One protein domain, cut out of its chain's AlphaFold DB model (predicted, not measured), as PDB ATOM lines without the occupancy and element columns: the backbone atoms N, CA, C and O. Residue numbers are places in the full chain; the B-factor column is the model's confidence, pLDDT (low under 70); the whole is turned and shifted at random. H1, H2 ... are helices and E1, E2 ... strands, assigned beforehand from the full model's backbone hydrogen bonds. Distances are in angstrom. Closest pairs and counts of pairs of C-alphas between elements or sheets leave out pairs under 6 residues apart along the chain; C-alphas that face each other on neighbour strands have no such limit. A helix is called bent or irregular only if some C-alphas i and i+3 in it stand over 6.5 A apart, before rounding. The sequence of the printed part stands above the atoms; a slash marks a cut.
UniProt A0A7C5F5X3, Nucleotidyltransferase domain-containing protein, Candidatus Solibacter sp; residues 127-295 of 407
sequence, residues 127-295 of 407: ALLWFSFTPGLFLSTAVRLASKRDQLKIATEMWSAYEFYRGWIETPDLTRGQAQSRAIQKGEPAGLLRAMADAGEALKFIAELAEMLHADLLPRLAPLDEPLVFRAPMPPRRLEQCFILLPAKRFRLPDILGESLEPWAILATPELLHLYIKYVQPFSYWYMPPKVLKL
ATOM      1  N   ALA A 127      27.403  -7.960  42.908       96.81
ATOM      2  CA  ALA A 127      26.426  -9.022  42.657       96.81
ATOM      3  C   ALA A 127      27.050 -10.359  42.225       96.81
ATOM      4  O   ALA A 127      26.405 -11.400  42.348       96.81
ATOM      5  N   LEU A 128      28.293 -10.360  41.730       96.44
ATOM      6  CA  LEU A 128      28.932 -11.552  41.153       96.44
ATOM      7  C   LEU A 128      29.196 -12.637  42.196       96.44
ATOM      8  O   LEU A 128      29.068 -13.827  41.895       96.44
ATOM      9  N   LEU A 129      29.510 -12.225  43.429       94.25
ATOM     10  CA  LEU A 129      29.658 -13.136  44.560       94.25
ATOM     11  C   LEU A 129      28.347 -13.889  44.796       94.25
ATOM     12  O   LEU A 129      28.339 -15.118  44.795       94.25
ATOM     13  N   TRP A 130      27.233 -13.165  44.946       93.38
ATOM     14  CA  TRP A 130      25.939 -13.784  45.228       93.38
ATOM     15  C   TRP A 130      25.414 -14.615  44.057       93.38
ATOM     16  O   TRP A 130      25.007 -15.758  44.262       93.38
ATOM     17  N   PHE A 131      25.513 -14.086  42.835       96.81
ATOM     18  CA  PHE A 131      25.151 -14.799  41.609       96.81
ATOM     19  C   PHE A 131      25.807 -16.183  41.544       96.81
ATOM     20  O   PHE A 131      25.150 -17.174  41.234       96.81
ATOM     21  N   SER A 132      27.102 -16.250  41.861       95.75
ATOM     22  CA  SER A 132      27.892 -17.476  41.742       95.75
ATOM     23  C   SER A 132      27.728 -18.398  42.956       95.75
ATOM     24  O   SER A 132      27.758 -19.620  42.825       95.75
ATOM     25  N   PHE A 133      27.542 -17.832  44.151       92.00
ATOM     26  CA  PHE A 133      27.460 -18.576  45.408       92.00
ATOM     27  C   PHE A 133      26.144 -19.342  45.575       92.00
ATOM     28  O   PHE A 133      26.164 -20.513  45.964       92.00
ATOM     29  N   THR A 134      25.006 -18.709  45.272       90.56
ATOM     30  CA  THR A 134      23.668 -19.286  45.484       90.56
ATOM     31  C   THR A 134      23.480 -20.660  44.830       90.56
ATOM     32  O   THR A 134      23.112 -21.603  45.541       90.56
ATOM     33  N   PRO A 135      23.750 -20.849  43.524       90.38
ATOM     34  CA  PRO A 135      23.576 -22.159  42.907       90.38
ATOM     35  C   PRO A 135      24.588 -23.184  43.435       90.38
ATOM     36  O   PRO A 135      24.209 -24.328  43.686       90.38
ATOM     37  N   GLY A 136      25.838 -22.776  43.688       85.81
ATOM     38  CA  GLY A 136      26.877 -23.661  44.222       85.81
ATOM     39  C   GLY A 136      26.539 -24.252  45.595       85.81
ATOM     40  O   GLY A 136      27.003 -25.337  45.927       85.81
ATOM     41  N   LEU A 137      25.709 -23.580  46.397       82.31
ATOM     42  CA  LEU A 137      25.264 -24.110  47.686       82.31
ATOM     43  C   LEU A 137      23.998 -24.956  47.628       82.31
ATOM     44  O   LEU A 137      23.888 -25.937  48.363       82.31
ATOM     45  N   PHE A 138      23.016 -24.521  46.842       88.31
ATOM     46  CA  PHE A 138      21.634 -24.955  47.045       88.31
ATOM     47  C   PHE A 138      21.044 -25.706  45.854       88.31
ATOM     48  O   PHE A 138      20.070 -26.437  46.032       88.31
ATOM     49  N   LEU A 139      21.620 -25.568  44.655       89.56
ATOM     50  CA  LEU A 139      20.999 -26.080  43.433       89.56
ATOM     51  C   LEU A 139      20.925 -27.605  43.408       89.56
ATOM     52  O   LEU A 139      19.870 -28.152  43.102       89.56
ATOM     53  N   SER A 140      22.005 -28.298  43.779       89.56
ATOM     54  CA  SER A 140      22.016 -29.766  43.819       89.56
ATOM     55  C   SER A 140      20.974 -30.319  44.784       89.56
ATOM     56  O   SER A 140      20.229 -31.223  44.423       89.56
ATOM     57  N   THR A 141      20.854 -29.735  45.978       88.56
ATOM     58  CA  THR A 141      19.829 -30.113  46.957       88.56
ATOM     59  C   THR A 141      18.420 -29.831  46.433       88.56
ATOM     60  O   THR A 141      17.552 -30.695  46.546       88.56
ATOM     61  N   ALA A 142      18.187 -28.665  45.824       88.75
ATOM     62  CA  ALA A 142      16.885 -28.297  45.267       88.75
ATOM     63  C   ALA A 142      16.458 -29.219  44.111       88.75
ATOM     64  O   ALA A 142      15.280 -29.562  43.994       88.75
ATOM     65  N   VAL A 143      17.408 -29.648  43.274       86.94
ATOM     66  CA  VAL A 143      17.180 -30.644  42.218       86.94
ATOM     67  C   VAL A 143      16.922 -32.022  42.819       86.94
ATOM     68  O   VAL A 143      15.925 -32.650  42.473       86.94
ATOM     69  N   ARG A 144      17.768 -32.463  43.756       86.31
ATOM     70  CA  ARG A 144      17.672 -33.778  44.400       86.31
ATOM     71  C   ARG A 144      16.330 -33.999  45.091       86.31
ATOM     72  O   ARG A 144      15.748 -35.069  45.010       86.31
ATOM     73  N   LEU A 145      15.826 -32.965  45.762       86.56
ATOM     74  CA  LEU A 145      14.531 -32.990  46.444       86.56
ATOM     75  C   LEU A 145      13.345 -32.684  45.514       86.56
ATOM     76  O   LEU A 145      12.226 -32.534  46.000       86.56
ATOM     77  N   ALA A 146      13.581 -32.508  44.207       85.38
ATOM     78  CA  ALA A 146      12.590 -32.044  43.236       85.38
ATOM     79  C   ALA A 146      11.812 -30.790  43.706       85.38
ATOM     80  O   ALA A 146      10.638 -30.589  43.379       85.38
ATOM     81  N   SER A 147      12.469 -29.919  44.482       87.56
ATOM     82  CA  SER A 147      11.856 -28.734  45.084       87.56
ATOM     83  C   SER A 147      11.711 -27.627  44.044       87.56
ATOM     84  O   SER A 147      12.585 -26.775  43.873       87.56
ATOM     85  N   LYS A 148      10.566 -27.620  43.354       87.62
ATOM     86  CA  LYS A 148      10.209 -26.594  42.360       87.62
ATOM     87  C   LYS A 148      10.349 -25.173  42.911       87.62
ATOM     88  O   LYS A 148      10.855 -24.279  42.237       87.62
ATOM     89  N   ARG A 149       9.930 -24.981  44.166       88.38
ATOM     90  CA  ARG A 149      10.025 -23.709  44.886       88.38
ATOM     91  C   ARG A 149      11.474 -23.244  45.022       88.38
ATOM     92  O   ARG A 149      11.752 -22.081  44.739       88.38
ATOM     93  N   ASP A 150      12.374 -24.118  45.467       89.81
ATOM     94  CA  ASP A 150      13.765 -23.730  45.720       89.81
ATOM     95  C   ASP A 150      14.535 -23.516  44.419       89.81
ATOM     96  O   ASP A 150      15.317 -22.575  44.323       89.81
ATOM     97  N   GLN A 151      14.247 -24.309  43.384       90.31
ATOM     98  CA  GLN A 151      14.801 -24.088  42.047       90.31
ATOM     99  C   GLN A 151      14.386 -22.717  41.489       90.31
ATOM    100  O   GLN A 151      15.240 -21.945  41.053       90.31
ATOM    101  N   LEU A 152      13.097 -22.361  41.582       90.88
ATOM    102  CA  LEU A 152      12.611 -21.043  41.165       90.88
ATOM    103  C   LEU A 152      13.189 -19.908  42.026       90.88
ATOM    104  O   LEU A 152      13.500 -18.834  41.505       90.88
ATOM    105  N   LYS A 153      13.355 -20.126  43.335       91.38
ATOM    106  CA  LYS A 153      14.005 -19.169  44.238       91.38
ATOM    107  C   LYS A 153      15.434 -18.873  43.781       91.38
ATOM    108  O   LYS A 153      15.766 -17.702  43.623       91.38
ATOM    109  N   ILE A 154      16.238 -19.905  43.525       93.25
ATOM    110  CA  ILE A 154      17.624 -19.758  43.052       93.25
ATOM    111  C   ILE A 154      17.651 -19.001  41.720       93.25
ATOM    112  O   ILE A 154      18.379 -18.021  41.591       93.25
ATOM    113  N   ALA A 155      16.807 -19.394  40.763       93.06
ATOM    114  CA  ALA A 155      16.686 -18.722  39.470       93.06
ATOM    115  C   ALA A 155      16.324 -17.229  39.603       93.06
ATOM    116  O   ALA A 155      16.922 -16.382  38.943       93.06
ATOM    117  N   THR A 156      15.378 -16.897  40.486       93.12
ATOM    118  CA  THR A 156      14.955 -15.510  40.743       93.12
ATOM    119  C   THR A 156      16.087 -14.689  41.371       93.12
ATOM    120  O   THR A 156      16.323 -13.552  40.964       93.12
ATOM    121  N   GLU A 157      16.803 -15.256  42.348       94.00
ATOM    122  CA  GLU A 157      17.934 -14.592  43.009       94.00
ATOM    123  C   GLU A 157      19.095 -14.344  42.035       94.00
ATOM    124  O   GLU A 157      19.653 -13.246  42.019       94.00
ATOM    125  N   MET A 158      19.417 -15.321  41.179       95.19
ATOM    126  CA  MET A 158      20.436 -15.166  40.136       95.19
ATOM    127  C   MET A 158      20.037 -14.123  39.094       95.19
ATOM    128  O   MET A 158      20.867 -13.304  38.706       95.19
ATOM    129  N   TRP A 159      18.774 -14.108  38.664       94.94
ATOM    130  CA  TRP A 159      18.291 -13.103  37.722       94.94
ATOM    131  C   TRP A 159      18.364 -11.687  38.304       94.94
ATOM    132  O   TRP A 159      18.889 -10.793  37.650       94.94
ATOM    133  N   SER A 160      17.913 -11.479  39.545       94.88
ATOM    134  CA  SER A 160      18.002 -10.169  40.211       94.88
ATOM    135  C   SER A 160      19.457  -9.681  40.319       94.88
ATOM    136  O   SER A 160      19.761  -8.542  39.959       94.88
ATOM    137  N   ALA A 161      20.381 -10.574  40.700       96.62
ATOM    138  CA  ALA A 161      21.811 -10.270  40.745       96.62
ATOM    139  C   ALA A 161      22.379  -9.925  39.354       96.62
ATOM    140  O   ALA A 161      23.167  -8.987  39.219       96.62
ATOM    141  N   TYR A 162      21.952 -10.643  38.312       95.94
ATOM    142  CA  TYR A 162      22.336 -10.372  36.929       95.94
ATOM    143  C   TYR A 162      21.821  -9.010  36.436       95.94
ATOM    144  O   TYR A 162      22.604  -8.223  35.910       95.94
ATOM    145  N   GLU A 163      20.543  -8.681  36.657       94.75
ATOM    146  CA  GLU A 163      19.955  -7.379  36.294       94.75
ATOM    147  C   GLU A 163      20.727  -6.219  36.937       94.75
ATOM    148  O   GLU A 163      21.033  -5.219  36.279       94.75
ATOM    149  N   PHE A 164      21.072  -6.366  38.219       97.06
ATOM    150  CA  PHE A 164      21.865  -5.381  38.946       97.06
ATOM    151  C   PHE A 164      23.279  -5.260  38.370       97.06
ATOM    152  O   PHE A 164      23.750  -4.152  38.105       97.06
ATOM    153  N   TYR A 165      23.950  -6.385  38.104       97.25
ATOM    154  CA  TYR A 165      25.270  -6.389  37.471       97.25
ATOM    155  C   TYR A 165      25.261  -5.687  36.103       97.25
ATOM    156  O   TYR A 165      26.145  -4.878  35.812       97.25
ATOM    157  N   ARG A 166      24.239  -5.934  35.276       95.88
ATOM    158  CA  ARG A 166      24.064  -5.269  33.974       95.88
ATOM    159  C   ARG A 166      23.750  -3.775  34.108       95.88
ATOM    160  O   ARG A 166      23.874  -3.034  33.134       95.88
ATOM    161  N   GLY A 167      23.394  -3.315  35.308       95.50
ATOM    162  CA  GLY A 167      22.992  -1.938  35.576       95.50
ATOM    163  C   GLY A 167      21.598  -1.608  35.059       95.50
ATOM    164  O   GLY A 167      21.314  -0.444  34.798       95.50
ATOM    165  N   TRP A 168      20.750  -2.620  34.872       93.75
ATOM    166  CA  TRP A 168      19.352  -2.443  34.470       93.75
ATOM    167  C   TRP A 168      18.438  -2.113  35.647       93.75
ATOM    168  O   TRP A 168      17.294  -1.705  35.444       93.75
ATOM    169  N   ILE A 169      18.942  -2.301  36.865       94.06
ATOM    170  CA  ILE A 169      18.365  -1.800  38.107       94.06
ATOM    171  C   ILE A 169      19.468  -1.127  38.920       94.06
ATOM    172  O   ILE A 169      20.616  -1.573  38.911       94.06
ATOM    173  N   GLU A 170      19.116  -0.043  39.605       93.75
ATOM    174  CA  GLU A 170      20.065   0.740  40.408       93.75
ATOM    175  C   GLU A 170      20.343   0.111  41.771       93.75
ATOM    176  O   GLU A 170      21.404   0.330  42.347       93.75
ATOM    177  N   THR A 171      19.396  -0.679  42.280       94.38
ATOM    178  CA  THR A 171      19.483  -1.348  43.577       94.38
ATOM    179  C   THR A 171      18.957  -2.781  43.489       94.38
ATOM    180  O   THR A 171      18.059  -3.039  42.682       94.38
ATOM    181  N   PRO A 172      19.466  -3.706  44.323       93.94
ATOM    182  CA  PRO A 172      18.937  -5.062  44.443       93.94
ATOM    183  C   PRO A 172      17.442  -5.077  44.777       93.94
ATOM    184  O   PRO A 172      16.943  -4.192  45.477       93.94
ATOM    185  N   ASP A 173      16.730  -6.120  44.349       93.56
ATOM    186  CA  ASP A 173      15.395  -6.379  44.895       93.56
ATOM    187  C   ASP A 173      15.484  -6.752  46.367       93.56
ATOM    188  O   ASP A 173      16.324  -7.560  46.756       93.56
ATOM    189  N   LEU A 174      14.567  -6.234  47.181       92.38
ATOM    190  CA  LEU A 174      14.484  -6.597  48.595       92.38
ATOM    191  C   LEU A 174      13.756  -7.926  48.802       92.38
ATOM    192  O   LEU A 174      13.959  -8.588  49.820       92.38
ATOM    193  N   THR A 175      12.885  -8.307  47.864       91.75
ATOM    194  CA  THR A 175      12.055  -9.512  47.960       91.75
ATOM    195  C   THR A 175      12.008 -10.274  46.639       91.75
ATOM    196  O   THR A 175      12.167  -9.706  45.555       91.75
ATOM    197  N   ARG A 176      11.733 -11.580  46.703       89.69
ATOM    198  CA  ARG A 176      11.513 -12.392  45.495       89.69
ATOM    199  C   ARG A 176      10.250 -11.955  44.769       89.69
ATOM    200  O   ARG A 176      10.239 -11.939  43.543       89.69
ATOM    201  N   GLY A 177       9.214 -11.577  45.517       90.75
ATOM    202  CA  GLY A 177       7.988 -11.020  44.950       90.75
ATOM    203  C   GLY A 177       8.259  -9.787  44.084       90.75
ATOM    204  O   GLY A 177       7.755  -9.715  42.969       90.75
ATOM    205  N   GLN A 178       9.113  -8.864  44.544       92.94
ATOM    206  CA  GLN A 178       9.522  -7.689  43.761       92.94
ATOM    207  C   GLN A 178      10.233  -8.085  42.465       92.94
ATOM    208  O   GLN A 178       9.842  -7.623  41.391       92.94
ATOM    209  N   ALA A 179      11.215  -8.988  42.554       91.75
ATOM    210  CA  ALA A 179      11.926  -9.488  41.384       91.75
ATOM    211  C   ALA A 179      10.952 -10.121  40.367       91.75
ATOM    212  O   ALA A 179      10.917  -9.734  39.199       91.75
ATOM    213  N   GLN A 180      10.090 -11.035  40.813       90.81
ATOM    214  CA  GLN A 180       9.122 -11.721  39.951       90.81
ATOM    215  C   GLN A 180       8.108 -10.761  39.320       90.81
ATOM    216  O   GLN A 180       7.846 -10.846  38.122       90.81
ATOM    217  N   SER A 181       7.563  -9.813  40.090       90.50
ATOM    218  CA  SER A 181       6.661  -8.790  39.552       90.50
ATOM    219  C   SER A 181       7.340  -7.939  38.482       90.50
ATOM    220  O   SER A 181       6.732  -7.676  37.446       90.50
ATOM    221  N   ARG A 182       8.608  -7.555  38.680       89.69
ATOM    222  CA  ARG A 182       9.357  -6.805  37.667       89.69
ATOM    223  C   ARG A 182       9.603  -7.635  36.407       89.69
ATOM    224  O   ARG A 182       9.462  -7.098  35.313       89.69
ATOM    225  N   ALA A 183       9.942  -8.916  36.543       87.31
ATOM    226  CA  ALA A 183      10.128  -9.808  35.398       87.31
ATOM    227  C   ALA A 183       8.850  -9.910  34.547       87.31
ATOM    228  O   ALA A 183       8.904  -9.794  33.325       87.31
ATOM    229  N   ILE A 184       7.687 -10.032  35.199       86.50
ATOM    230  CA  ILE A 184       6.378 -10.019  34.527       86.50
ATOM    231  C   ILE A 184       6.149  -8.689  33.798       86.50
ATOM    232  O   ILE A 184       5.762  -8.691  32.633       86.50
ATOM    233  N   GLN A 185       6.404  -7.555  34.454       85.94
ATOM    234  CA  GLN A 185       6.174  -6.227  33.871       85.94
ATOM    235  C   GLN A 185       7.078  -5.926  32.670       85.94
ATOM    236  O   GLN A 185       6.632  -5.282  31.725       85.94
ATOM    237  N   LYS A 186       8.337  -6.379  32.695       80.88
ATOM    238  CA  LYS A 186       9.286  -6.175  31.591       80.88
ATOM    239  C   LYS A 186       8.989  -7.053  30.371       80.88
ATOM    240  O   LYS A 186       9.504  -6.759  29.299       80.88
ATOM    241  N   GLY A 187       8.218  -8.132  30.528       70.44
ATOM    242  CA  GLY A 187       8.039  -9.143  29.479       70.44
ATOM    243  C   GLY A 187       9.321  -9.917  29.133       70.44
ATOM    244  O   GLY A 187       9.322 -10.689  28.181       70.44
ATOM    245  N   GLU A 188      10.395  -9.733  29.907       65.19
ATOM    246  CA  GLU A 188      11.733 -10.292  29.706       65.19
ATOM    247  C   GLU A 188      12.408 -10.554  31.071       65.19
ATOM    248  O   GLU A 188      12.194  -9.786  32.017       65.19
ATOM    249  N   PRO A 189      13.272 -11.583  31.186       62.47
ATOM    250  CA  PRO A 189      13.553 -12.601  30.183       62.47
ATOM    251  C   PRO A 189      12.426 -13.633  30.098       62.47
ATOM    252  O   PRO A 189      11.948 -14.134  31.122       62.47
ATOM    253  N   ALA A 190      12.080 -14.048  28.874       70.44
ATOM    254  CA  ALA A 190      11.170 -15.177  28.650       70.44
ATOM    255  C   ALA A 190      11.587 -16.435  29.447       70.44
ATOM    256  O   ALA A 190      10.737 -17.235  29.829       70.44
ATOM    257  N   GLY A 191      12.884 -16.596  29.742       77.00
ATOM    258  CA  GLY A 191      13.429 -17.685  30.558       77.00
ATOM    259  C   GLY A 191      12.930 -17.721  32.005       77.00
ATOM    260  O   GLY A 191      12.528 -18.790  32.463       77.00
ATOM    261  N   LEU A 192      12.865 -16.582  32.712       82.69
ATOM    262  CA  LEU A 192      12.329 -16.570  34.080       82.69
ATOM    263  C   LEU A 192      10.821 -16.829  34.072       82.69
ATOM    264  O   LEU A 192      10.330 -17.582  34.905       82.69
ATOM    265  N   LEU A 193      10.092 -16.277  33.097       83.19
ATOM    266  CA  LEU A 193       8.660 -16.548  32.937       83.19
ATOM    267  C   LEU A 193       8.393 -18.033  32.646       83.19
ATOM    268  O   LEU A 193       7.486 -18.618  33.239       83.19
ATOM    269  N   ARG A 194       9.224 -18.676  31.810       85.00
ATOM    270  CA  ARG A 194       9.195 -20.133  31.606       85.00
ATOM    271  C   ARG A 194       9.485 -20.887  32.900       85.00
ATOM    272  O   ARG A 194       8.728 -21.786  33.229       85.00
ATOM    273  N   ALA A 195      10.508 -20.494  33.660       83.00
ATOM    274  CA  ALA A 195      10.841 -21.116  34.944       83.00
ATOM    275  C   ALA A 195       9.735 -20.949  36.006       83.00
ATOM    276  O   ALA A 195       9.546 -21.820  36.853       83.00
ATOM    277  N   MET A 196       8.993 -19.838  35.965       81.56
ATOM    278  CA  MET A 196       7.822 -19.606  36.815       81.56
ATOM    279  C   MET A 196       6.636 -20.493  36.416       81.56
ATOM    280  O   MET A 196       5.901 -20.942  37.294       81.56
ATOM    281  N   ALA A 197       6.454 -20.752  35.118       81.38
ATOM    282  CA  ALA A 197       5.415 -21.644  34.604       81.38
ATOM    283  C   ALA A 197       5.763 -23.132  34.802       81.38
ATOM    284  O   ALA A 197       4.895 -23.935  35.140       81.38
ATOM    285  N   ASP A 198       7.036 -23.490  34.631       80.75
ATOM    286  CA  ASP A 198       7.581 -24.827  34.823       80.75
ATOM    287  C   ASP A 198       8.957 -24.753  35.495       80.75
ATOM    288  O   ASP A 198       9.961 -24.392  34.886       80.75
ATOM    289  N   ALA A 199       9.022 -25.162  36.762       70.44
ATOM    290  CA  ALA A 199      10.277 -25.185  37.506       70.44
ATOM    291  C   ALA A 199      11.338 -26.122  36.896       70.44
ATOM    292  O   ALA A 199      12.518 -25.933  37.173       70.44
ATOM    293  N   GLY A 200      10.958 -27.077  36.034       70.81
ATOM    294  CA  GLY A 200      11.909 -27.865  35.240       70.81
ATOM    295  C   GLY A 200      12.756 -27.015  34.280       70.81
ATOM    296  O   GLY A 200      13.854 -27.420  33.896       70.81
ATOM    297  N   GLU A 201      12.300 -25.805  33.948       84.75
ATOM    298  CA  GLU A 201      13.036 -24.830  33.141       84.75
ATOM    299  C   GLU A 201      13.995 -23.961  33.975       84.75
ATOM    300  O   GLU A 201      14.859 -23.291  33.409       84.75
ATOM    301  N   ALA A 202      13.914 -23.993  35.313       86.75
ATOM    302  CA  ALA A 202      14.752 -23.161  36.180       86.75
ATOM    303  C   ALA A 202      16.246 -23.461  36.010       86.75
ATOM    304  O   ALA A 202      17.049 -22.534  35.936       86.75
ATOM    305  N   LEU A 203      16.631 -24.737  35.886       85.88
ATOM    306  CA  LEU A 203      18.029 -25.111  35.663       85.88
ATOM    307  C   LEU A 203      18.559 -24.579  34.325       85.88
ATOM    308  O   LEU A 203      19.679 -24.076  34.268       85.88
ATOM    309  N   LYS A 204      17.758 -24.677  33.258       87.00
ATOM    310  CA  LYS A 204      18.139 -24.157  31.939       87.00
ATOM    311  C   LYS A 204      18.308 -22.649  31.992       87.00
ATOM    312  O   LYS A 204      19.308 -22.136  31.515       87.00
ATOM    313  N   PHE A 205      17.379 -21.956  32.640       90.44
ATOM    314  CA  PHE A 205      17.469 -20.514  32.801       90.44
ATOM    315  C   PHE A 205      18.690 -20.092  33.641       90.44
ATOM    316  O   PHE A 205      19.376 -19.135  33.294       90.44
ATOM    317  N   ILE A 206      19.027 -20.836  34.699       91.81
ATOM    318  CA  ILE A 206      20.265 -20.638  35.470       91.81
ATOM    319  C   ILE A 206      21.506 -20.810  34.580       91.81
ATOM    320  O   ILE A 206      22.426 -19.995  34.653       91.81
ATOM    321  N   ALA A 207      21.531 -21.842  33.730       91.38
ATOM    322  CA  ALA A 207      22.615 -22.074  32.777       91.38
ATOM    323  C   ALA A 207      22.722 -20.948  31.733       91.38
ATOM    324  O   ALA A 207      23.823 -20.462  31.488       91.38
ATOM    325  N   GLU A 208      21.597 -20.484  31.180       91.94
ATOM    326  CA  GLU A 208      21.533 -19.349  30.248       91.94
ATOM    327  C   GLU A 208      22.087 -18.068  30.891       91.94
ATOM    328  O   GLU A 208      22.918 -17.380  30.298       91.94
ATOM    329  N   LEU A 209      21.676 -17.757  32.128       94.19
ATOM    330  CA  LEU A 209      22.200 -16.614  32.879       94.19
ATOM    331  C   LEU A 209      23.709 -16.728  33.113       94.19
ATOM    332  O   LEU A 209      24.426 -15.738  32.976       94.19
ATOM    333  N   ALA A 210      24.190 -17.920  33.475       95.56
ATOM    334  CA  ALA A 210      25.610 -18.156  33.692       95.56
ATOM    335  C   ALA A 210      26.413 -18.003  32.392       95.56
ATOM    336  O   ALA A 210      27.460 -17.370  32.429       95.56
ATOM    337  N   GLU A 211      25.915 -18.510  31.258       95.00
ATOM    338  CA  GLU A 211      26.543 -18.339  29.939       95.00
ATOM    339  C   GLU A 211      26.628 -16.857  29.552       95.00
ATOM    340  O   GLU A 211      27.702 -16.382  29.186       95.00
ATOM    341  N   MET A 212      25.528 -16.107  29.686       94.94
ATOM    342  CA  MET A 212      25.505 -14.674  29.368       94.94
ATOM    343  C   MET A 212      26.482 -13.879  30.237       94.94
ATOM    344  O   MET A 212      27.289 -13.109  29.721       94.94
ATOM    345  N   LEU A 213      26.443 -14.093  31.555       96.81
ATOM    346  CA  LEU A 213      27.324 -13.388  32.482       96.81
ATOM    347  C   LEU A 213      28.795 -13.768  32.285       96.81
ATOM    348  O   LEU A 213      29.684 -12.928  32.403       96.81
ATOM    349  N   HIS A 214      29.060 -15.040  31.996       97.62
ATOM    350  CA  HIS A 214      30.402 -15.534  31.723       97.62
ATOM    351  C   HIS A 214      30.980 -14.911  30.454       97.62
ATOM    352  O   HIS A 214      32.099 -14.406  30.505       97.62
ATOM    353  N   ALA A 215      30.201 -14.843  29.371       96.81
ATOM    354  CA  ALA A 215      30.619 -14.227  28.113       96.81
ATOM    355  C   ALA A 215      30.989 -12.738  28.259       96.81
ATOM    356  O   ALA A 215      31.854 -12.251  27.531       96.81
ATOM    357  N   ASP A 216      30.374 -12.026  29.210       96.88
ATOM    358  CA  ASP A 216      30.715 -10.633  29.525       96.88
ATOM    359  C   ASP A 216      32.044 -10.484  30.290       96.88
ATOM    360  O   ASP A 216      32.663  -9.419  30.259       96.88
ATOM    361  N   LEU A 217      32.442 -11.503  31.057       96.75
ATOM    362  CA  LEU A 217      33.464 -11.379  32.103       96.75
ATOM    363  C   LEU A 217      34.735 -12.176  31.838       96.75
ATOM    364  O   LEU A 217      35.796 -11.806  32.342       96.75
ATOM    365  N   LEU A 218      34.627 -13.305  31.146       97.19
ATOM    366  CA  LEU A 218      35.662 -14.327  31.096       97.19
ATOM    367  C   LEU A 218      35.853 -14.848  29.665       97.19
ATOM    368  O   LEU A 218      34.937 -14.789  28.844       97.19
ATOM    369  N   PRO A 219      37.044 -15.387  29.340       96.50
ATOM    370  CA  PRO A 219      37.293 -15.977  28.031       96.50
ATOM    371  C   PRO A 219      36.345 -17.140  27.752       96.50
ATOM    372  O   PRO A 219      36.125 -17.979  28.626       96.50
ATOM    373  N   ARG A 220      35.843 -17.220  26.517       96.56
ATOM    374  CA  ARG A 220      34.953 -18.292  26.062       96.56
ATOM    375  C   ARG A 220      35.556 -19.674  26.333       96.56
ATOM    376  O   ARG A 220      36.704 -19.931  25.976       96.56
ATOM    377  N   LEU A 221      34.744 -20.566  26.897       96.75
ATOM    378  CA  LEU A 221      35.121 -21.955  27.153       96.75
ATOM    379  C   LEU A 221      34.878 -22.845  25.928       96.75
ATOM    380  O   LEU A 221      33.996 -22.585  25.102       96.75
ATOM    381  N   ALA A 222      35.657 -23.920  25.827       95.81
ATOM    382  CA  ALA A 222      35.356 -25.018  24.922       95.81
ATOM    383  C   ALA A 222      34.074 -25.734  25.386       95.81
ATOM    384  O   ALA A 222      33.819 -25.824  26.592       95.81
ATOM    385  N   PRO A 223      33.255 -26.242  24.449       91.88
ATOM    386  CA  PRO A 223      32.026 -26.929  24.804       91.88
ATOM    387  C   PRO A 223      32.323 -28.210  25.591       91.88
ATOM    388  O   PRO A 223      33.288 -28.924  25.320       91.88
ATOM    389  N   LEU A 224      31.454 -28.504  26.555       91.31
ATOM    390  CA  LEU A 224      31.376 -29.810  27.195       91.31
ATOM    391  C   LEU A 224      30.308 -30.628  26.461       91.31
ATOM    392  O   LEU A 224      29.154 -30.206  26.413       91.31
ATOM    393  N   ASP A 225      30.688 -31.769  25.890       87.94
ATOM    394  CA  ASP A 225      29.769 -32.603  25.099       87.94
ATOM    395  C   ASP A 225      28.935 -33.557  25.969       87.94
ATOM    396  O   ASP A 225      27.749 -33.767  25.714       87.94
ATOM    397  N   GLU A 226      29.540 -34.092  27.031       88.12
ATOM    398  CA  GLU A 226      28.933 -35.058  27.951       88.12
ATOM    399  C   GLU A 226      29.079 -34.598  29.406       88.12
ATOM    400  O   GLU A 226      30.075 -33.944  29.736       88.12
ATOM    401  N   PRO A 227      28.142 -34.961  30.305       89.50
ATOM    402  CA  PRO A 227      28.290 -34.670  31.721       89.50
ATOM    403  C   PRO A 227      29.615 -35.187  32.282       89.50
ATOM    404  O   PRO A 227      30.067 -36.286  31.956       89.50
ATOM    405  N   LEU A 228      30.226 -34.404  33.167       91.62
ATOM    406  CA  LEU A 228      31.459 -34.785  33.843       91.62
ATOM    407  C   LEU A 228      31.241 -34.800  35.350       91.62
ATOM    408  O   LEU A 228      30.891 -33.779  35.937       91.62
ATOM    409  N   VAL A 229      31.495 -35.949  35.968       92.81
ATOM    410  CA  VAL A 229      31.464 -36.116  37.423       92.81
ATOM    411  C   VAL A 229      32.882 -36.351  37.914       92.81
ATOM    412  O   VAL A 229      33.600 -37.186  37.364       92.81
ATOM    413  N   PHE A 230      33.299 -35.609  38.934       95.25
ATOM    414  CA  PHE A 230      34.598 -35.802  39.570       95.25
ATOM    415  C   PHE A 230      34.562 -35.385  41.038       95.25
ATOM    416  O   PHE A 230      33.709 -34.604  41.460       95.25
ATOM    417  N   ARG A 231      35.511 -35.904  41.815       95.75
ATOM    418  CA  ARG A 231      35.762 -35.491  43.195       95.75
ATOM    419  C   ARG A 231      37.069 -34.722  43.252       95.75
ATOM    420  O   ARG A 231      38.034 -35.095  42.588       95.75
ATOM    421  N   ALA A 232      37.080 -33.637  44.011       96.12
ATOM    422  CA  ALA A 232      38.278 -32.846  44.246       96.12
ATOM    423  C   ALA A 232      38.217 -32.188  45.631       96.12
ATOM    424  O   ALA A 232      37.117 -31.899  46.118       96.12
ATOM    425  N   PRO A 233      39.367 -31.900  46.259       95.69
ATOM    426  CA  PRO A 233      39.406 -31.043  47.431       95.69
ATOM    427  C   PRO A 233      38.854 -29.642  47.154       95.69
ATOM    428  O   PRO A 233      39.050 -29.071  46.081       95.69
ATOM    429  N   MET A 234      38.175 -29.069  48.150       93.69
ATOM    430  CA  MET A 234      37.618 -27.714  48.104       93.69
ATOM    431  C   MET A 234      37.960 -26.947  49.397       93.69
ATOM    432  O   MET A 234      37.052 -26.569  50.151       93.69
ATOM    433  N   PRO A 235      39.251 -26.714  49.701       94.06
ATOM    434  CA  PRO A 235      39.651 -25.934  50.871       94.06
ATOM    435  C   PRO A 235      39.161 -24.482  50.772       94.06
ATOM    436  O   PRO A 235      39.144 -23.933  49.676       94.06
ATOM    437  N   PRO A 236      38.706 -23.846  51.869       91.06
ATOM    438  CA  PRO A 236      38.655 -24.369  53.240       91.06
ATOM    439  C   PRO A 236      37.380 -25.153  53.592       91.06
ATOM    440  O   PRO A 236      37.170 -25.527  54.741       91.06
ATOM    441  N   ARG A 237      36.468 -25.368  52.639       87.88
ATOM    442  CA  ARG A 237      35.127 -25.884  52.943       87.88
ATOM    443  C   ARG A 237      35.118 -27.381  53.217       87.88
ATOM    444  O   ARG A 237      34.443 -27.801  54.151       87.88
ATOM    445  N   ARG A 238      35.791 -28.176  52.378       89.50
ATOM    446  CA  ARG A 238      35.791 -29.645  52.462       89.50
ATOM    447  C   ARG A 238      37.081 -30.249  51.930       89.50
ATOM    448  O   ARG A 238      37.610 -29.779  50.923       89.50
ATOM    449  N   LEU A 239      37.515 -31.329  52.575       91.56
ATOM    450  CA  LEU A 239      38.632 -32.146  52.103       91.56
ATOM    451  C   LEU A 239      38.302 -32.845  50.778       91.56
ATOM    452  O   LEU A 239      39.182 -33.036  49.950       91.56
ATOM    453  N   GLU A 240      37.025 -33.161  50.552       92.50
ATOM    454  CA  GLU A 240      36.539 -33.720  49.298       92.50
ATOM    455  C   GLU A 240      35.143 -33.177  48.967       92.50
ATOM    456  O   GLU A 240      34.271 -33.052  49.833       92.50
ATOM    457  N   GLN A 241      34.937 -32.830  47.700       93.56
ATOM    458  CA  GLN A 241      33.687 -32.324  47.160       93.56
ATOM    459  C   GLN A 241      33.404 -32.993  45.813       93.56
ATOM    460  O   GLN A 241      34.267 -33.039  44.939       93.56
ATOM    461  N   CYS A 242      32.175 -33.474  45.636       94.62
ATOM    462  CA  CYS A 242      31.684 -33.954  44.349       94.62
ATOM    463  C   CYS A 242      31.244 -32.774  43.473       94.62
ATOM    464  O   CYS A 242      30.493 -31.901  43.927       94.62
ATOM    465  N   PHE A 243      31.715 -32.756  42.230       95.12
ATOM    466  CA  PHE A 243      31.364 -31.801  41.187       95.12
ATOM    467  C   PHE A 243      30.668 -32.536  40.047       95.12
ATOM    468  O   PHE A 243      31.122 -33.594  39.608       95.12
ATOM    469  N   ILE A 244      29.578 -31.952  39.557       92.88
ATOM    470  CA  ILE A 244      28.770 -32.475  38.460       92.88
ATOM    471  C   ILE A 244      28.606 -31.352  37.446       92.88
ATOM    472  O   ILE A 244      27.869 -30.389  37.675       92.88
ATOM    473  N   LEU A 245      29.324 -31.474  36.332       92.81
ATOM    474  CA  LEU A 245      29.289 -30.513  35.241       92.81
ATOM    475  C   LEU A 245      28.338 -30.970  34.150       92.81
ATOM    476  O   LEU A 245      28.453 -32.086  33.645       92.81
ATOM    477  N   LEU A 246      27.414 -30.086  33.792       90.12
ATOM    478  CA  LEU A 246      26.390 -30.316  32.786       90.12
ATOM    479  C   LEU A 246      26.701 -29.551  31.492       90.12
ATOM    480  O   LEU A 246      27.168 -28.411  31.557       90.12
ATOM    481  N   PRO A 247      26.399 -30.121  30.314       88.62
ATOM    482  CA  PRO A 247      26.532 -29.410  29.048       88.62
ATOM    483  C   PRO A 247      25.444 -28.324  28.915       88.62
ATOM    484  O   PRO A 247      24.254 -28.604  29.070       88.62
ATOM    485  N   ALA A 248      25.838 -27.087  28.587       69.19
ATOM    486  CA  ALA A 248      25.006 -25.879  28.711       69.19
ATOM    487  C   ALA A 248      23.718 -25.834  27.850       69.19
ATOM    488  O   ALA A 248      22.847 -25.014  28.115       69.19
ATOM    489  N   LYS A 249      23.557 -26.691  26.823       61.97
ATOM    490  CA  LYS A 249      22.511 -26.498  25.785       61.97
ATOM    491  C   LYS A 249      21.588 -27.678  25.493       61.97
ATOM    492  O   LYS A 249      20.668 -27.536  24.693       61.97
ATOM    493  N   ARG A 250      21.819 -28.857  26.073       56.69
ATOM    494  CA  ARG A 250      21.097 -30.084  25.658       56.69
ATOM    495  C   ARG A 250      20.585 -30.939  26.800       56.69
ATOM    496  O   ARG A 250      19.973 -31.976  26.562       56.69
ATOM    497  N   PHE A 251      20.823 -30.519  28.033       60.47
ATOM    498  CA  PHE A 251      20.569 -31.387  29.160       60.47
ATOM    499  C   PHE A 251      19.172 -31.163  29.731       60.47
ATOM    500  O   PHE A 251      18.877 -30.130  30.329       60.47
ATOM    501  N   ARG A 252      18.308 -32.168  29.572       60.78
ATOM    502  CA  ARG A 252      17.342 -32.479  30.624       60.78
ATOM    503  C   ARG A 252      18.123 -33.257  31.673       60.78
ATOM    504  O   ARG A 252      18.846 -34.178  31.300       60.78
ATOM    505  N   LEU A 253      18.010 -32.878  32.948       59.72
ATOM    506  CA  LEU A 253      18.468 -33.757  34.023       59.72
ATOM    507  C   LEU A 253      17.865 -35.146  33.743       59.72
ATOM    508  O   LEU A 253      16.650 -35.219  33.570       59.72
ATOM    509  N   PRO A 254      18.662 -36.220  33.610       54.03
ATOM    510  CA  PRO A 254      18.139 -37.555  33.460       54.03
ATOM    511  C   PRO A 254      17.308 -37.810  34.707       54.03
ATOM    512  O   PRO A 254      17.749 -37.462  35.807       54.03
ATOM    513  N   ASP A 255      16.154 -38.453  34.555       54.50
ATOM    514  CA  ASP A 255      15.296 -38.836  35.685       54.50
ATOM    515  C   ASP A 255      16.097 -39.593  36.771       54.50
ATOM    516  O   ASP A 255      15.814 -39.506  37.961       54.50
ATOM    517  N   ILE A 256      17.187 -40.250  36.354       47.31
ATOM    518  CA  ILE A 256      18.127 -41.023  37.170       47.31
ATOM    519  C   ILE A 256      18.968 -40.156  38.126       47.31
ATOM    520  O   ILE A 256      19.398 -40.655  39.166       47.31
ATOM    521  N   LEU A 257      19.215 -38.872  37.833       59.09
ATOM    522  CA  LEU A 257      20.022 -38.017  38.716       59.09
ATOM    523  C   LEU A 257      19.239 -37.500  39.929       59.09
ATOM    524  O   LEU A 257      19.867 -37.152  40.917       59.09
ATOM    525  N   GLY A 258      17.902 -37.480  39.915       60.50
ATOM    526  CA  GLY A 258      17.114 -36.902  41.013       60.50
ATOM    527  C   GLY A 258      17.492 -37.474  42.383       60.50
ATOM    528  O   GLY A 258      18.020 -36.764  43.231       60.50
ATOM    529  N   GLU A 259      17.314 -38.776  42.586       59.81
ATOM    530  CA  GLU A 259      17.587 -39.405  43.887       59.81
ATOM    531  C   GLU A 259      19.058 -39.803  44.084       59.81
ATOM    532  O   GLU A 259      19.514 -39.928  45.220       59.81
ATOM    533  N   SER A 260      19.820 -39.968  42.995       68.69
ATOM    534  CA  SER A 260      21.230 -40.386  43.046       68.69
ATOM    535  C   SER A 260      22.219 -39.230  43.229       68.69
ATOM    536  O   SER A 260      23.407 -39.471  43.456       68.69
ATOM    537  N   LEU A 261      21.755 -37.975  43.162       80.25
ATOM    538  CA  LEU A 261      22.586 -36.808  43.439       80.25
ATOM    539  C   LEU A 261      23.093 -36.837  44.882       80.25
ATOM    540  O   LEU A 261      22.325 -36.841  45.846       80.25
ATOM    541  N   GLU A 262      24.412 -36.790  45.032       82.69
ATOM    542  CA  GLU A 262      25.039 -36.700  46.341       82.69
ATOM    543  C   GLU A 262      24.623 -35.398  47.047       82.69
ATOM    544  O   GLU A 262      24.640 -34.321  46.432       82.69
ATOM    545  N   PRO A 263      24.265 -35.458  48.343       81.00
ATOM    546  CA  PRO A 263      23.990 -34.261  49.119       81.00
ATOM    547  C   PRO A 263      25.146 -33.266  49.010       81.00
ATOM    548  O   PRO A 263      26.304 -33.613  49.237       81.00
ATOM    549  N   TRP A 264      24.815 -32.005  48.724       81.69
ATOM    550  CA  TRP A 264      25.781 -30.910  48.622       81.69
ATOM    551  C   TRP A 264      26.774 -31.005  47.458       81.69
ATOM    552  O   TRP A 264      27.780 -30.300  47.496       81.69
ATOM    553  N   ALA A 265      26.538 -31.835  46.436       91.31
ATOM    554  CA  ALA A 265      27.331 -31.786  45.205       91.31
ATOM    555  C   ALA A 265      27.312 -30.371  44.588       91.31
ATOM    556  O   ALA A 265      26.312 -29.658  44.697       91.31
ATOM    557  N   ILE A 266      28.382 -29.960  43.909       93.50
ATOM    558  CA  ILE A 266      28.367 -28.735  43.100       93.50
ATOM    559  C   ILE A 266      27.800 -29.098  41.730       93.50
ATOM    560  O   ILE A 266      28.482 -29.736  40.930       93.50
ATOM    561  N   LEU A 267      26.550 -28.709  41.474       91.81
ATOM    562  CA  LEU A 267      25.891 -28.881  40.179       91.81
ATOM    563  C   LEU A 267      26.024 -27.588  39.369       91.81
ATOM    564  O   LEU A 267      25.494 -26.557  39.783       91.81
ATOM    565  N   ALA A 268      26.728 -27.627  38.238       93.94
ATOM    566  CA  ALA A 268      27.030 -26.427  37.458       93.94
ATOM    567  C   ALA A 268      27.200 -26.720  35.959       93.94
ATOM    568  O   ALA A 268      27.439 -27.856  35.564       93.94
ATOM    569  N   THR A 269      27.119 -25.694  35.113       94.69
ATOM    570  CA  THR A 269      27.750 -25.728  33.781       94.69
ATOM    571  C   THR A 269      29.233 -25.346  33.901       94.69
ATOM    572  O   THR A 269      29.639 -24.830  34.951       94.69
ATOM    573  N   PRO A 270      30.070 -25.559  32.867       96.25
ATOM    574  CA  PRO A 270      31.445 -25.055  32.861       96.25
ATOM    575  C   PRO A 270      31.552 -23.552  33.165       96.25
ATOM    576  O   PRO A 270      32.411 -23.140  33.944       96.25
ATOM    577  N   GLU A 271      30.654 -22.739  32.609       97.25
ATOM    578  CA  GLU A 271      30.602 -21.288  32.801       97.25
ATOM    579  C   GLU A 271      30.301 -20.935  34.258       97.25
ATOM    580  O   GLU A 271      31.010 -20.131  34.867       97.25
ATOM    581  N   LEU A 272      29.296 -21.592  34.848       96.69
ATOM    582  CA  LEU A 272      28.936 -21.379  36.245       96.69
ATOM    583  C   LEU A 272      30.043 -21.845  37.200       96.69
ATOM    584  O   LEU A 272      30.313 -21.165  38.189       96.69
ATOM    585  N   LEU A 273      30.726 -22.957  36.902       97.44
ATOM    586  CA  LEU A 273      31.888 -23.393  37.681       97.44
ATOM    587  C   LEU A 273      33.022 -22.361  37.599       97.44
ATOM    588  O   LEU A 273      33.617 -22.036  38.623       97.44
ATOM    589  N   HIS A 274      33.320 -21.832  36.411       98.00
ATOM    590  CA  HIS A 274      34.382 -20.837  36.239       98.00
ATOM    591  C   HIS A 274      34.056 -19.537  36.997       98.00
ATOM    592  O   HIS A 274      34.923 -19.011  37.695       98.00
ATOM    593  N   LEU A 275      32.801 -19.070  36.955       97.88
ATOM    594  CA  LEU A 275      32.326 -17.946  37.772       97.88
ATOM    595  C   LEU A 275      32.446 -18.242  39.278       97.88
ATOM    596  O   LEU A 275      32.970 -17.419  40.026       97.88
ATOM    597  N   TYR A 276      32.037 -19.432  39.730       97.38
ATOM    598  CA  TYR A 276      32.175 -19.852  41.129       97.38
ATOM    599  C   TYR A 276      33.639 -19.872  41.585       97.38
ATOM    600  O   TYR A 276      33.956 -19.366  42.661       97.38
ATOM    601  N   ILE A 277      34.550 -20.392  40.761       97.25
ATOM    602  CA  ILE A 277      35.990 -20.386  41.039       97.25
ATOM    603  C   ILE A 277      36.510 -18.946  41.163       97.25
ATOM    604  O   ILE A 277      37.192 -18.630  42.131       97.25
ATOM    605  N   LYS A 278      36.159 -18.056  40.231       96.50
ATOM    606  CA  LYS A 278      36.642 -16.665  40.226       96.50
ATOM    607  C   LYS A 278      36.094 -15.826  41.382       96.50
ATOM    608  O   LYS A 278      36.837 -15.073  42.000       96.50
ATOM    609  N   TYR A 279      34.804 -15.944  41.691       95.31
ATOM    610  CA  TYR A 279      34.133 -15.006  42.599       95.31
ATOM    611  C   TYR A 279      33.853 -15.555  43.995       95.31
ATOM    612  O   TYR A 279      33.571 -14.768  44.896       95.31
ATOM    613  N   VAL A 280      33.928 -16.873  44.197       94.88
ATOM    614  CA  VAL A 280      33.604 -17.508  45.482       94.88
ATOM    615  C   VAL A 280      34.795 -18.283  46.026       94.88
ATOM    616  O   VAL A 280      35.238 -18.034  47.148       94.88
ATOM    617  N   GLN A 281      35.289 -19.247  45.246       95.62
ATOM    618  CA  GLN A 281      36.179 -20.291  45.740       95.62
ATOM    619  C   GLN A 281      37.355 -20.555  44.779       95.62
ATOM    620  O   GLN A 281      37.394 -21.591  44.106       95.62
ATOM    621  N   PRO A 282      38.345 -19.647  44.731       97.50
ATOM    622  CA  PRO A 282      39.502 -19.746  43.844       97.50
ATOM    623  C   PRO A 282      40.403 -20.932  44.194       97.50
ATOM    624  O   PRO A 282      41.027 -21.521  43.316       97.50
ATOM    625  N   PHE A 283      40.406 -21.359  45.456       97.69
ATOM    626  CA  PHE A 283      41.156 -22.523  45.928       97.69
ATOM    627  C   PHE A 283      40.718 -23.847  45.285       97.69
ATOM    628  O   PHE A 283      41.518 -24.774  45.200       97.69
ATOM    629  N   SER A 284      39.489 -23.936  44.760       95.75
ATOM    630  CA  SER A 284      39.054 -25.111  43.989       95.75
ATOM    631  C   SER A 284      39.879 -25.311  42.716       95.75
ATOM    632  O   SER A 284      40.020 -26.441  42.257       95.75
ATOM    633  N   TYR A 285      40.441 -24.240  42.138       97.56
ATOM    634  CA  TYR A 285      41.234 -24.327  40.911       97.56
ATOM    635  C   TYR A 285      42.467 -25.231  41.067       97.56
ATOM    636  O   TYR A 285      42.838 -25.918  40.119       97.56
ATOM    637  N   TRP A 286      43.061 -25.278  42.267       97.38
ATOM    638  CA  TRP A 286      44.252 -26.076  42.575       97.38
ATOM    639  C   TRP A 286      44.121 -27.559  42.216       97.38
ATOM    640  O   TRP A 286      45.111 -28.192  41.863       97.38
ATOM    641  N   TYR A 287      42.903 -28.096  42.287       96.81
ATOM    642  CA  TYR A 287      42.636 -29.524  42.130       96.81
ATOM    643  C   TYR A 287      41.710 -29.835  40.954       96.81
ATOM    644  O   TYR A 287      41.139 -30.924  40.878       96.81
ATOM    645  N   MET A 288      41.535 -28.890  40.025       96.69
ATOM    646  CA  MET A 288      40.728 -29.139  38.835       96.69
ATOM    647  C   MET A 288      41.410 -30.183  37.938       96.69
ATOM    648  O   MET A 288      42.578 -30.019  37.578       96.69
ATOM    649  N   PRO A 289      40.701 -31.252  37.531       97.00
ATOM    650  CA  PRO A 289      41.308 -32.297  36.722       97.00
ATOM    651  C   PRO A 289      41.657 -31.765  35.322       97.00
ATOM    652  O   PRO A 289      40.949 -30.899  34.793       97.00
ATOM    653  N   PRO A 290      42.672 -32.331  34.638       97.19
ATOM    654  CA  PRO A 290      43.095 -31.861  33.318       97.19
ATOM    655  C   PRO A 290      41.967 -31.789  32.281       97.19
ATOM    656  O   PRO A 290      41.973 -30.908  31.427       97.19
ATOM    657  N   LYS A 291      40.969 -32.683  32.356       96.38
ATOM    658  CA  LYS A 291      39.794 -32.662  31.464       96.38
ATOM    659  C   LYS A 291      38.953 -31.388  31.631       96.38
ATOM    660  O   LYS A 291      38.457 -30.876  30.638       96.38
ATOM    661  N   VAL A 292      38.834 -30.866  32.854       96.88
ATOM    662  CA  VAL A 292      38.142 -29.599  33.144       96.88
ATOM    663  C   VAL A 292      38.994 -28.411  32.703       96.88
ATOM    664  O   VAL A 292      38.485 -27.503  32.056       96.88
ATOM    665  N   LEU A 293      40.302 -28.436  32.978       97.31
ATOM    666  CA  LEU A 293      41.212 -27.359  32.568       97.31
ATOM    667  C   LEU A 293      41.286 -27.200  31.041       97.31
ATOM    668  O   LEU A 293      41.340 -26.081  30.540       97.31
ATOM    669  N   LYS A 294      41.191 -28.305  30.286       97.38
ATOM    670  CA  LYS A 294      41.101 -28.296  28.813       97.38
ATOM    671  C   LYS A 294      39.877 -27.555  28.266       97.38
ATOM    672  O   LYS A 294      39.888 -27.197  27.093       97.38
ATOM    673  N   LEU A 295      38.856 -27.288  29.089       97.00
ATOM    674  CA  LEU A 295      37.726 -26.442  28.694       97.00
ATOM    675  C   LEU A 295      38.117 -24.960  28.578       97.00
ATOM    676  O   LEU A 295      37.331 -24.171  28.070       97.00
TER     677      LEU A 295
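AT A GLANCE: This is residues 127 to 295 of the 407 residues of the protein "Nucleotidyltransferase domain-containing protein" of Candidatus Solibacter sp (UniProt A0A7C5F5X3). Three long helices, H1, H2 and H5, make a bundle, and a small sheet of three strands, E1, E2 and E3, stands beside it, its edge strand E3 next to the middle of H1, while H7 packs on both sheet and bundle. H3 packs on H2 at the other end of the longest axis. The 169 printed residues hold nine named helices and three strands, in chain order H1 H2 H3 H4 H5 E1 E2 H6 E3 H7 H8 H9, mostly helix, with a mixed sheet in the order E1 E2 E3. The whole is compact, with a radius of gyration of the C-alphas of 15.4 A and spans of 44 by 33 by 29 A.

HOW THE PARTS SIT: Start at E1, residues 228 to 234, an antiparallel hairpin with E2, residues 238 to 245; N 230 and O 243 are 3.0 A apart, within hydrogen-bond range. E3, residues 266 to 268, is parallel to E2, with N 266 and O 242 at 2.9 A. E2, H6 at residues 257 to 260, and E3 form a strand-helix-strand unit, parallel strands with a helix between, its crossover right-handed. H7, residues 270 to 279, is on one face, two layers of helix and sheet, at a height over the sheet of 9.4 A. H8, residues 282 to 287, only grazes the sheet; its closest C-alphas to E1 are Ser 284 and Met 234, 5.1 A. H9, residues 290 to 293, is only just apart from H7, closest 8.1 A. Move to H1, residues 127 to 144, which touches H7 with residues 128 to 136 alone, closest C-alphas Ser 132 and Tyr 276, 4.9 A. H2, residues 148 to 166, is the hub and forms a helical hairpin with H1 at a shallow tilt of 14 degrees, closest C-alphas Phe 131 and Met 158, 5.0 A. H5, residues 199 to 217, runs the same way as H2 at a shallow tilt of 22 degrees, closest C-alphas Lys 148 and Ala 199, 5.1 A. H3, residues 176 to 186, and H4, residues 190 to 197, touch H2 too, closest C-alphas Ser 160 and Ala 179, 6.2 A, and Leu 152 and Ala 195, 6.5 A. Every O i to N i+4 pair is within hydrogen-bond range in H2, H3, H4 and H7, against 10 of 14 in H1, 13 of 15 in H5 and 0 of 2 in H8, where 3 of 3 O i to N i+3 pairs are; H6 and H9 are too short.

IN THESE COORDINATES: Find C-alpha 228 at (31.459, -34.785, 33.843), where E1 begins; E2 measures 18.4 A. H1 begins at (26.426, -9.022, 42.657) and measures 26.3 A, H2 26.8 A and H5 27.5 A. H1 is irregular, C-alphas 137 and 140 being 7.6 A apart, and H5 only just, C-alphas 200 and 203 being 6.7 A apart.

THE WHOLE: The C-alphas farthest apart are Gln 185 and Leu 239, 45.4 A. The printed part has no cut, and the link E2 to H6 is long. Look for pLDDT under 70 at residues 188 to 189 and 248 to 260.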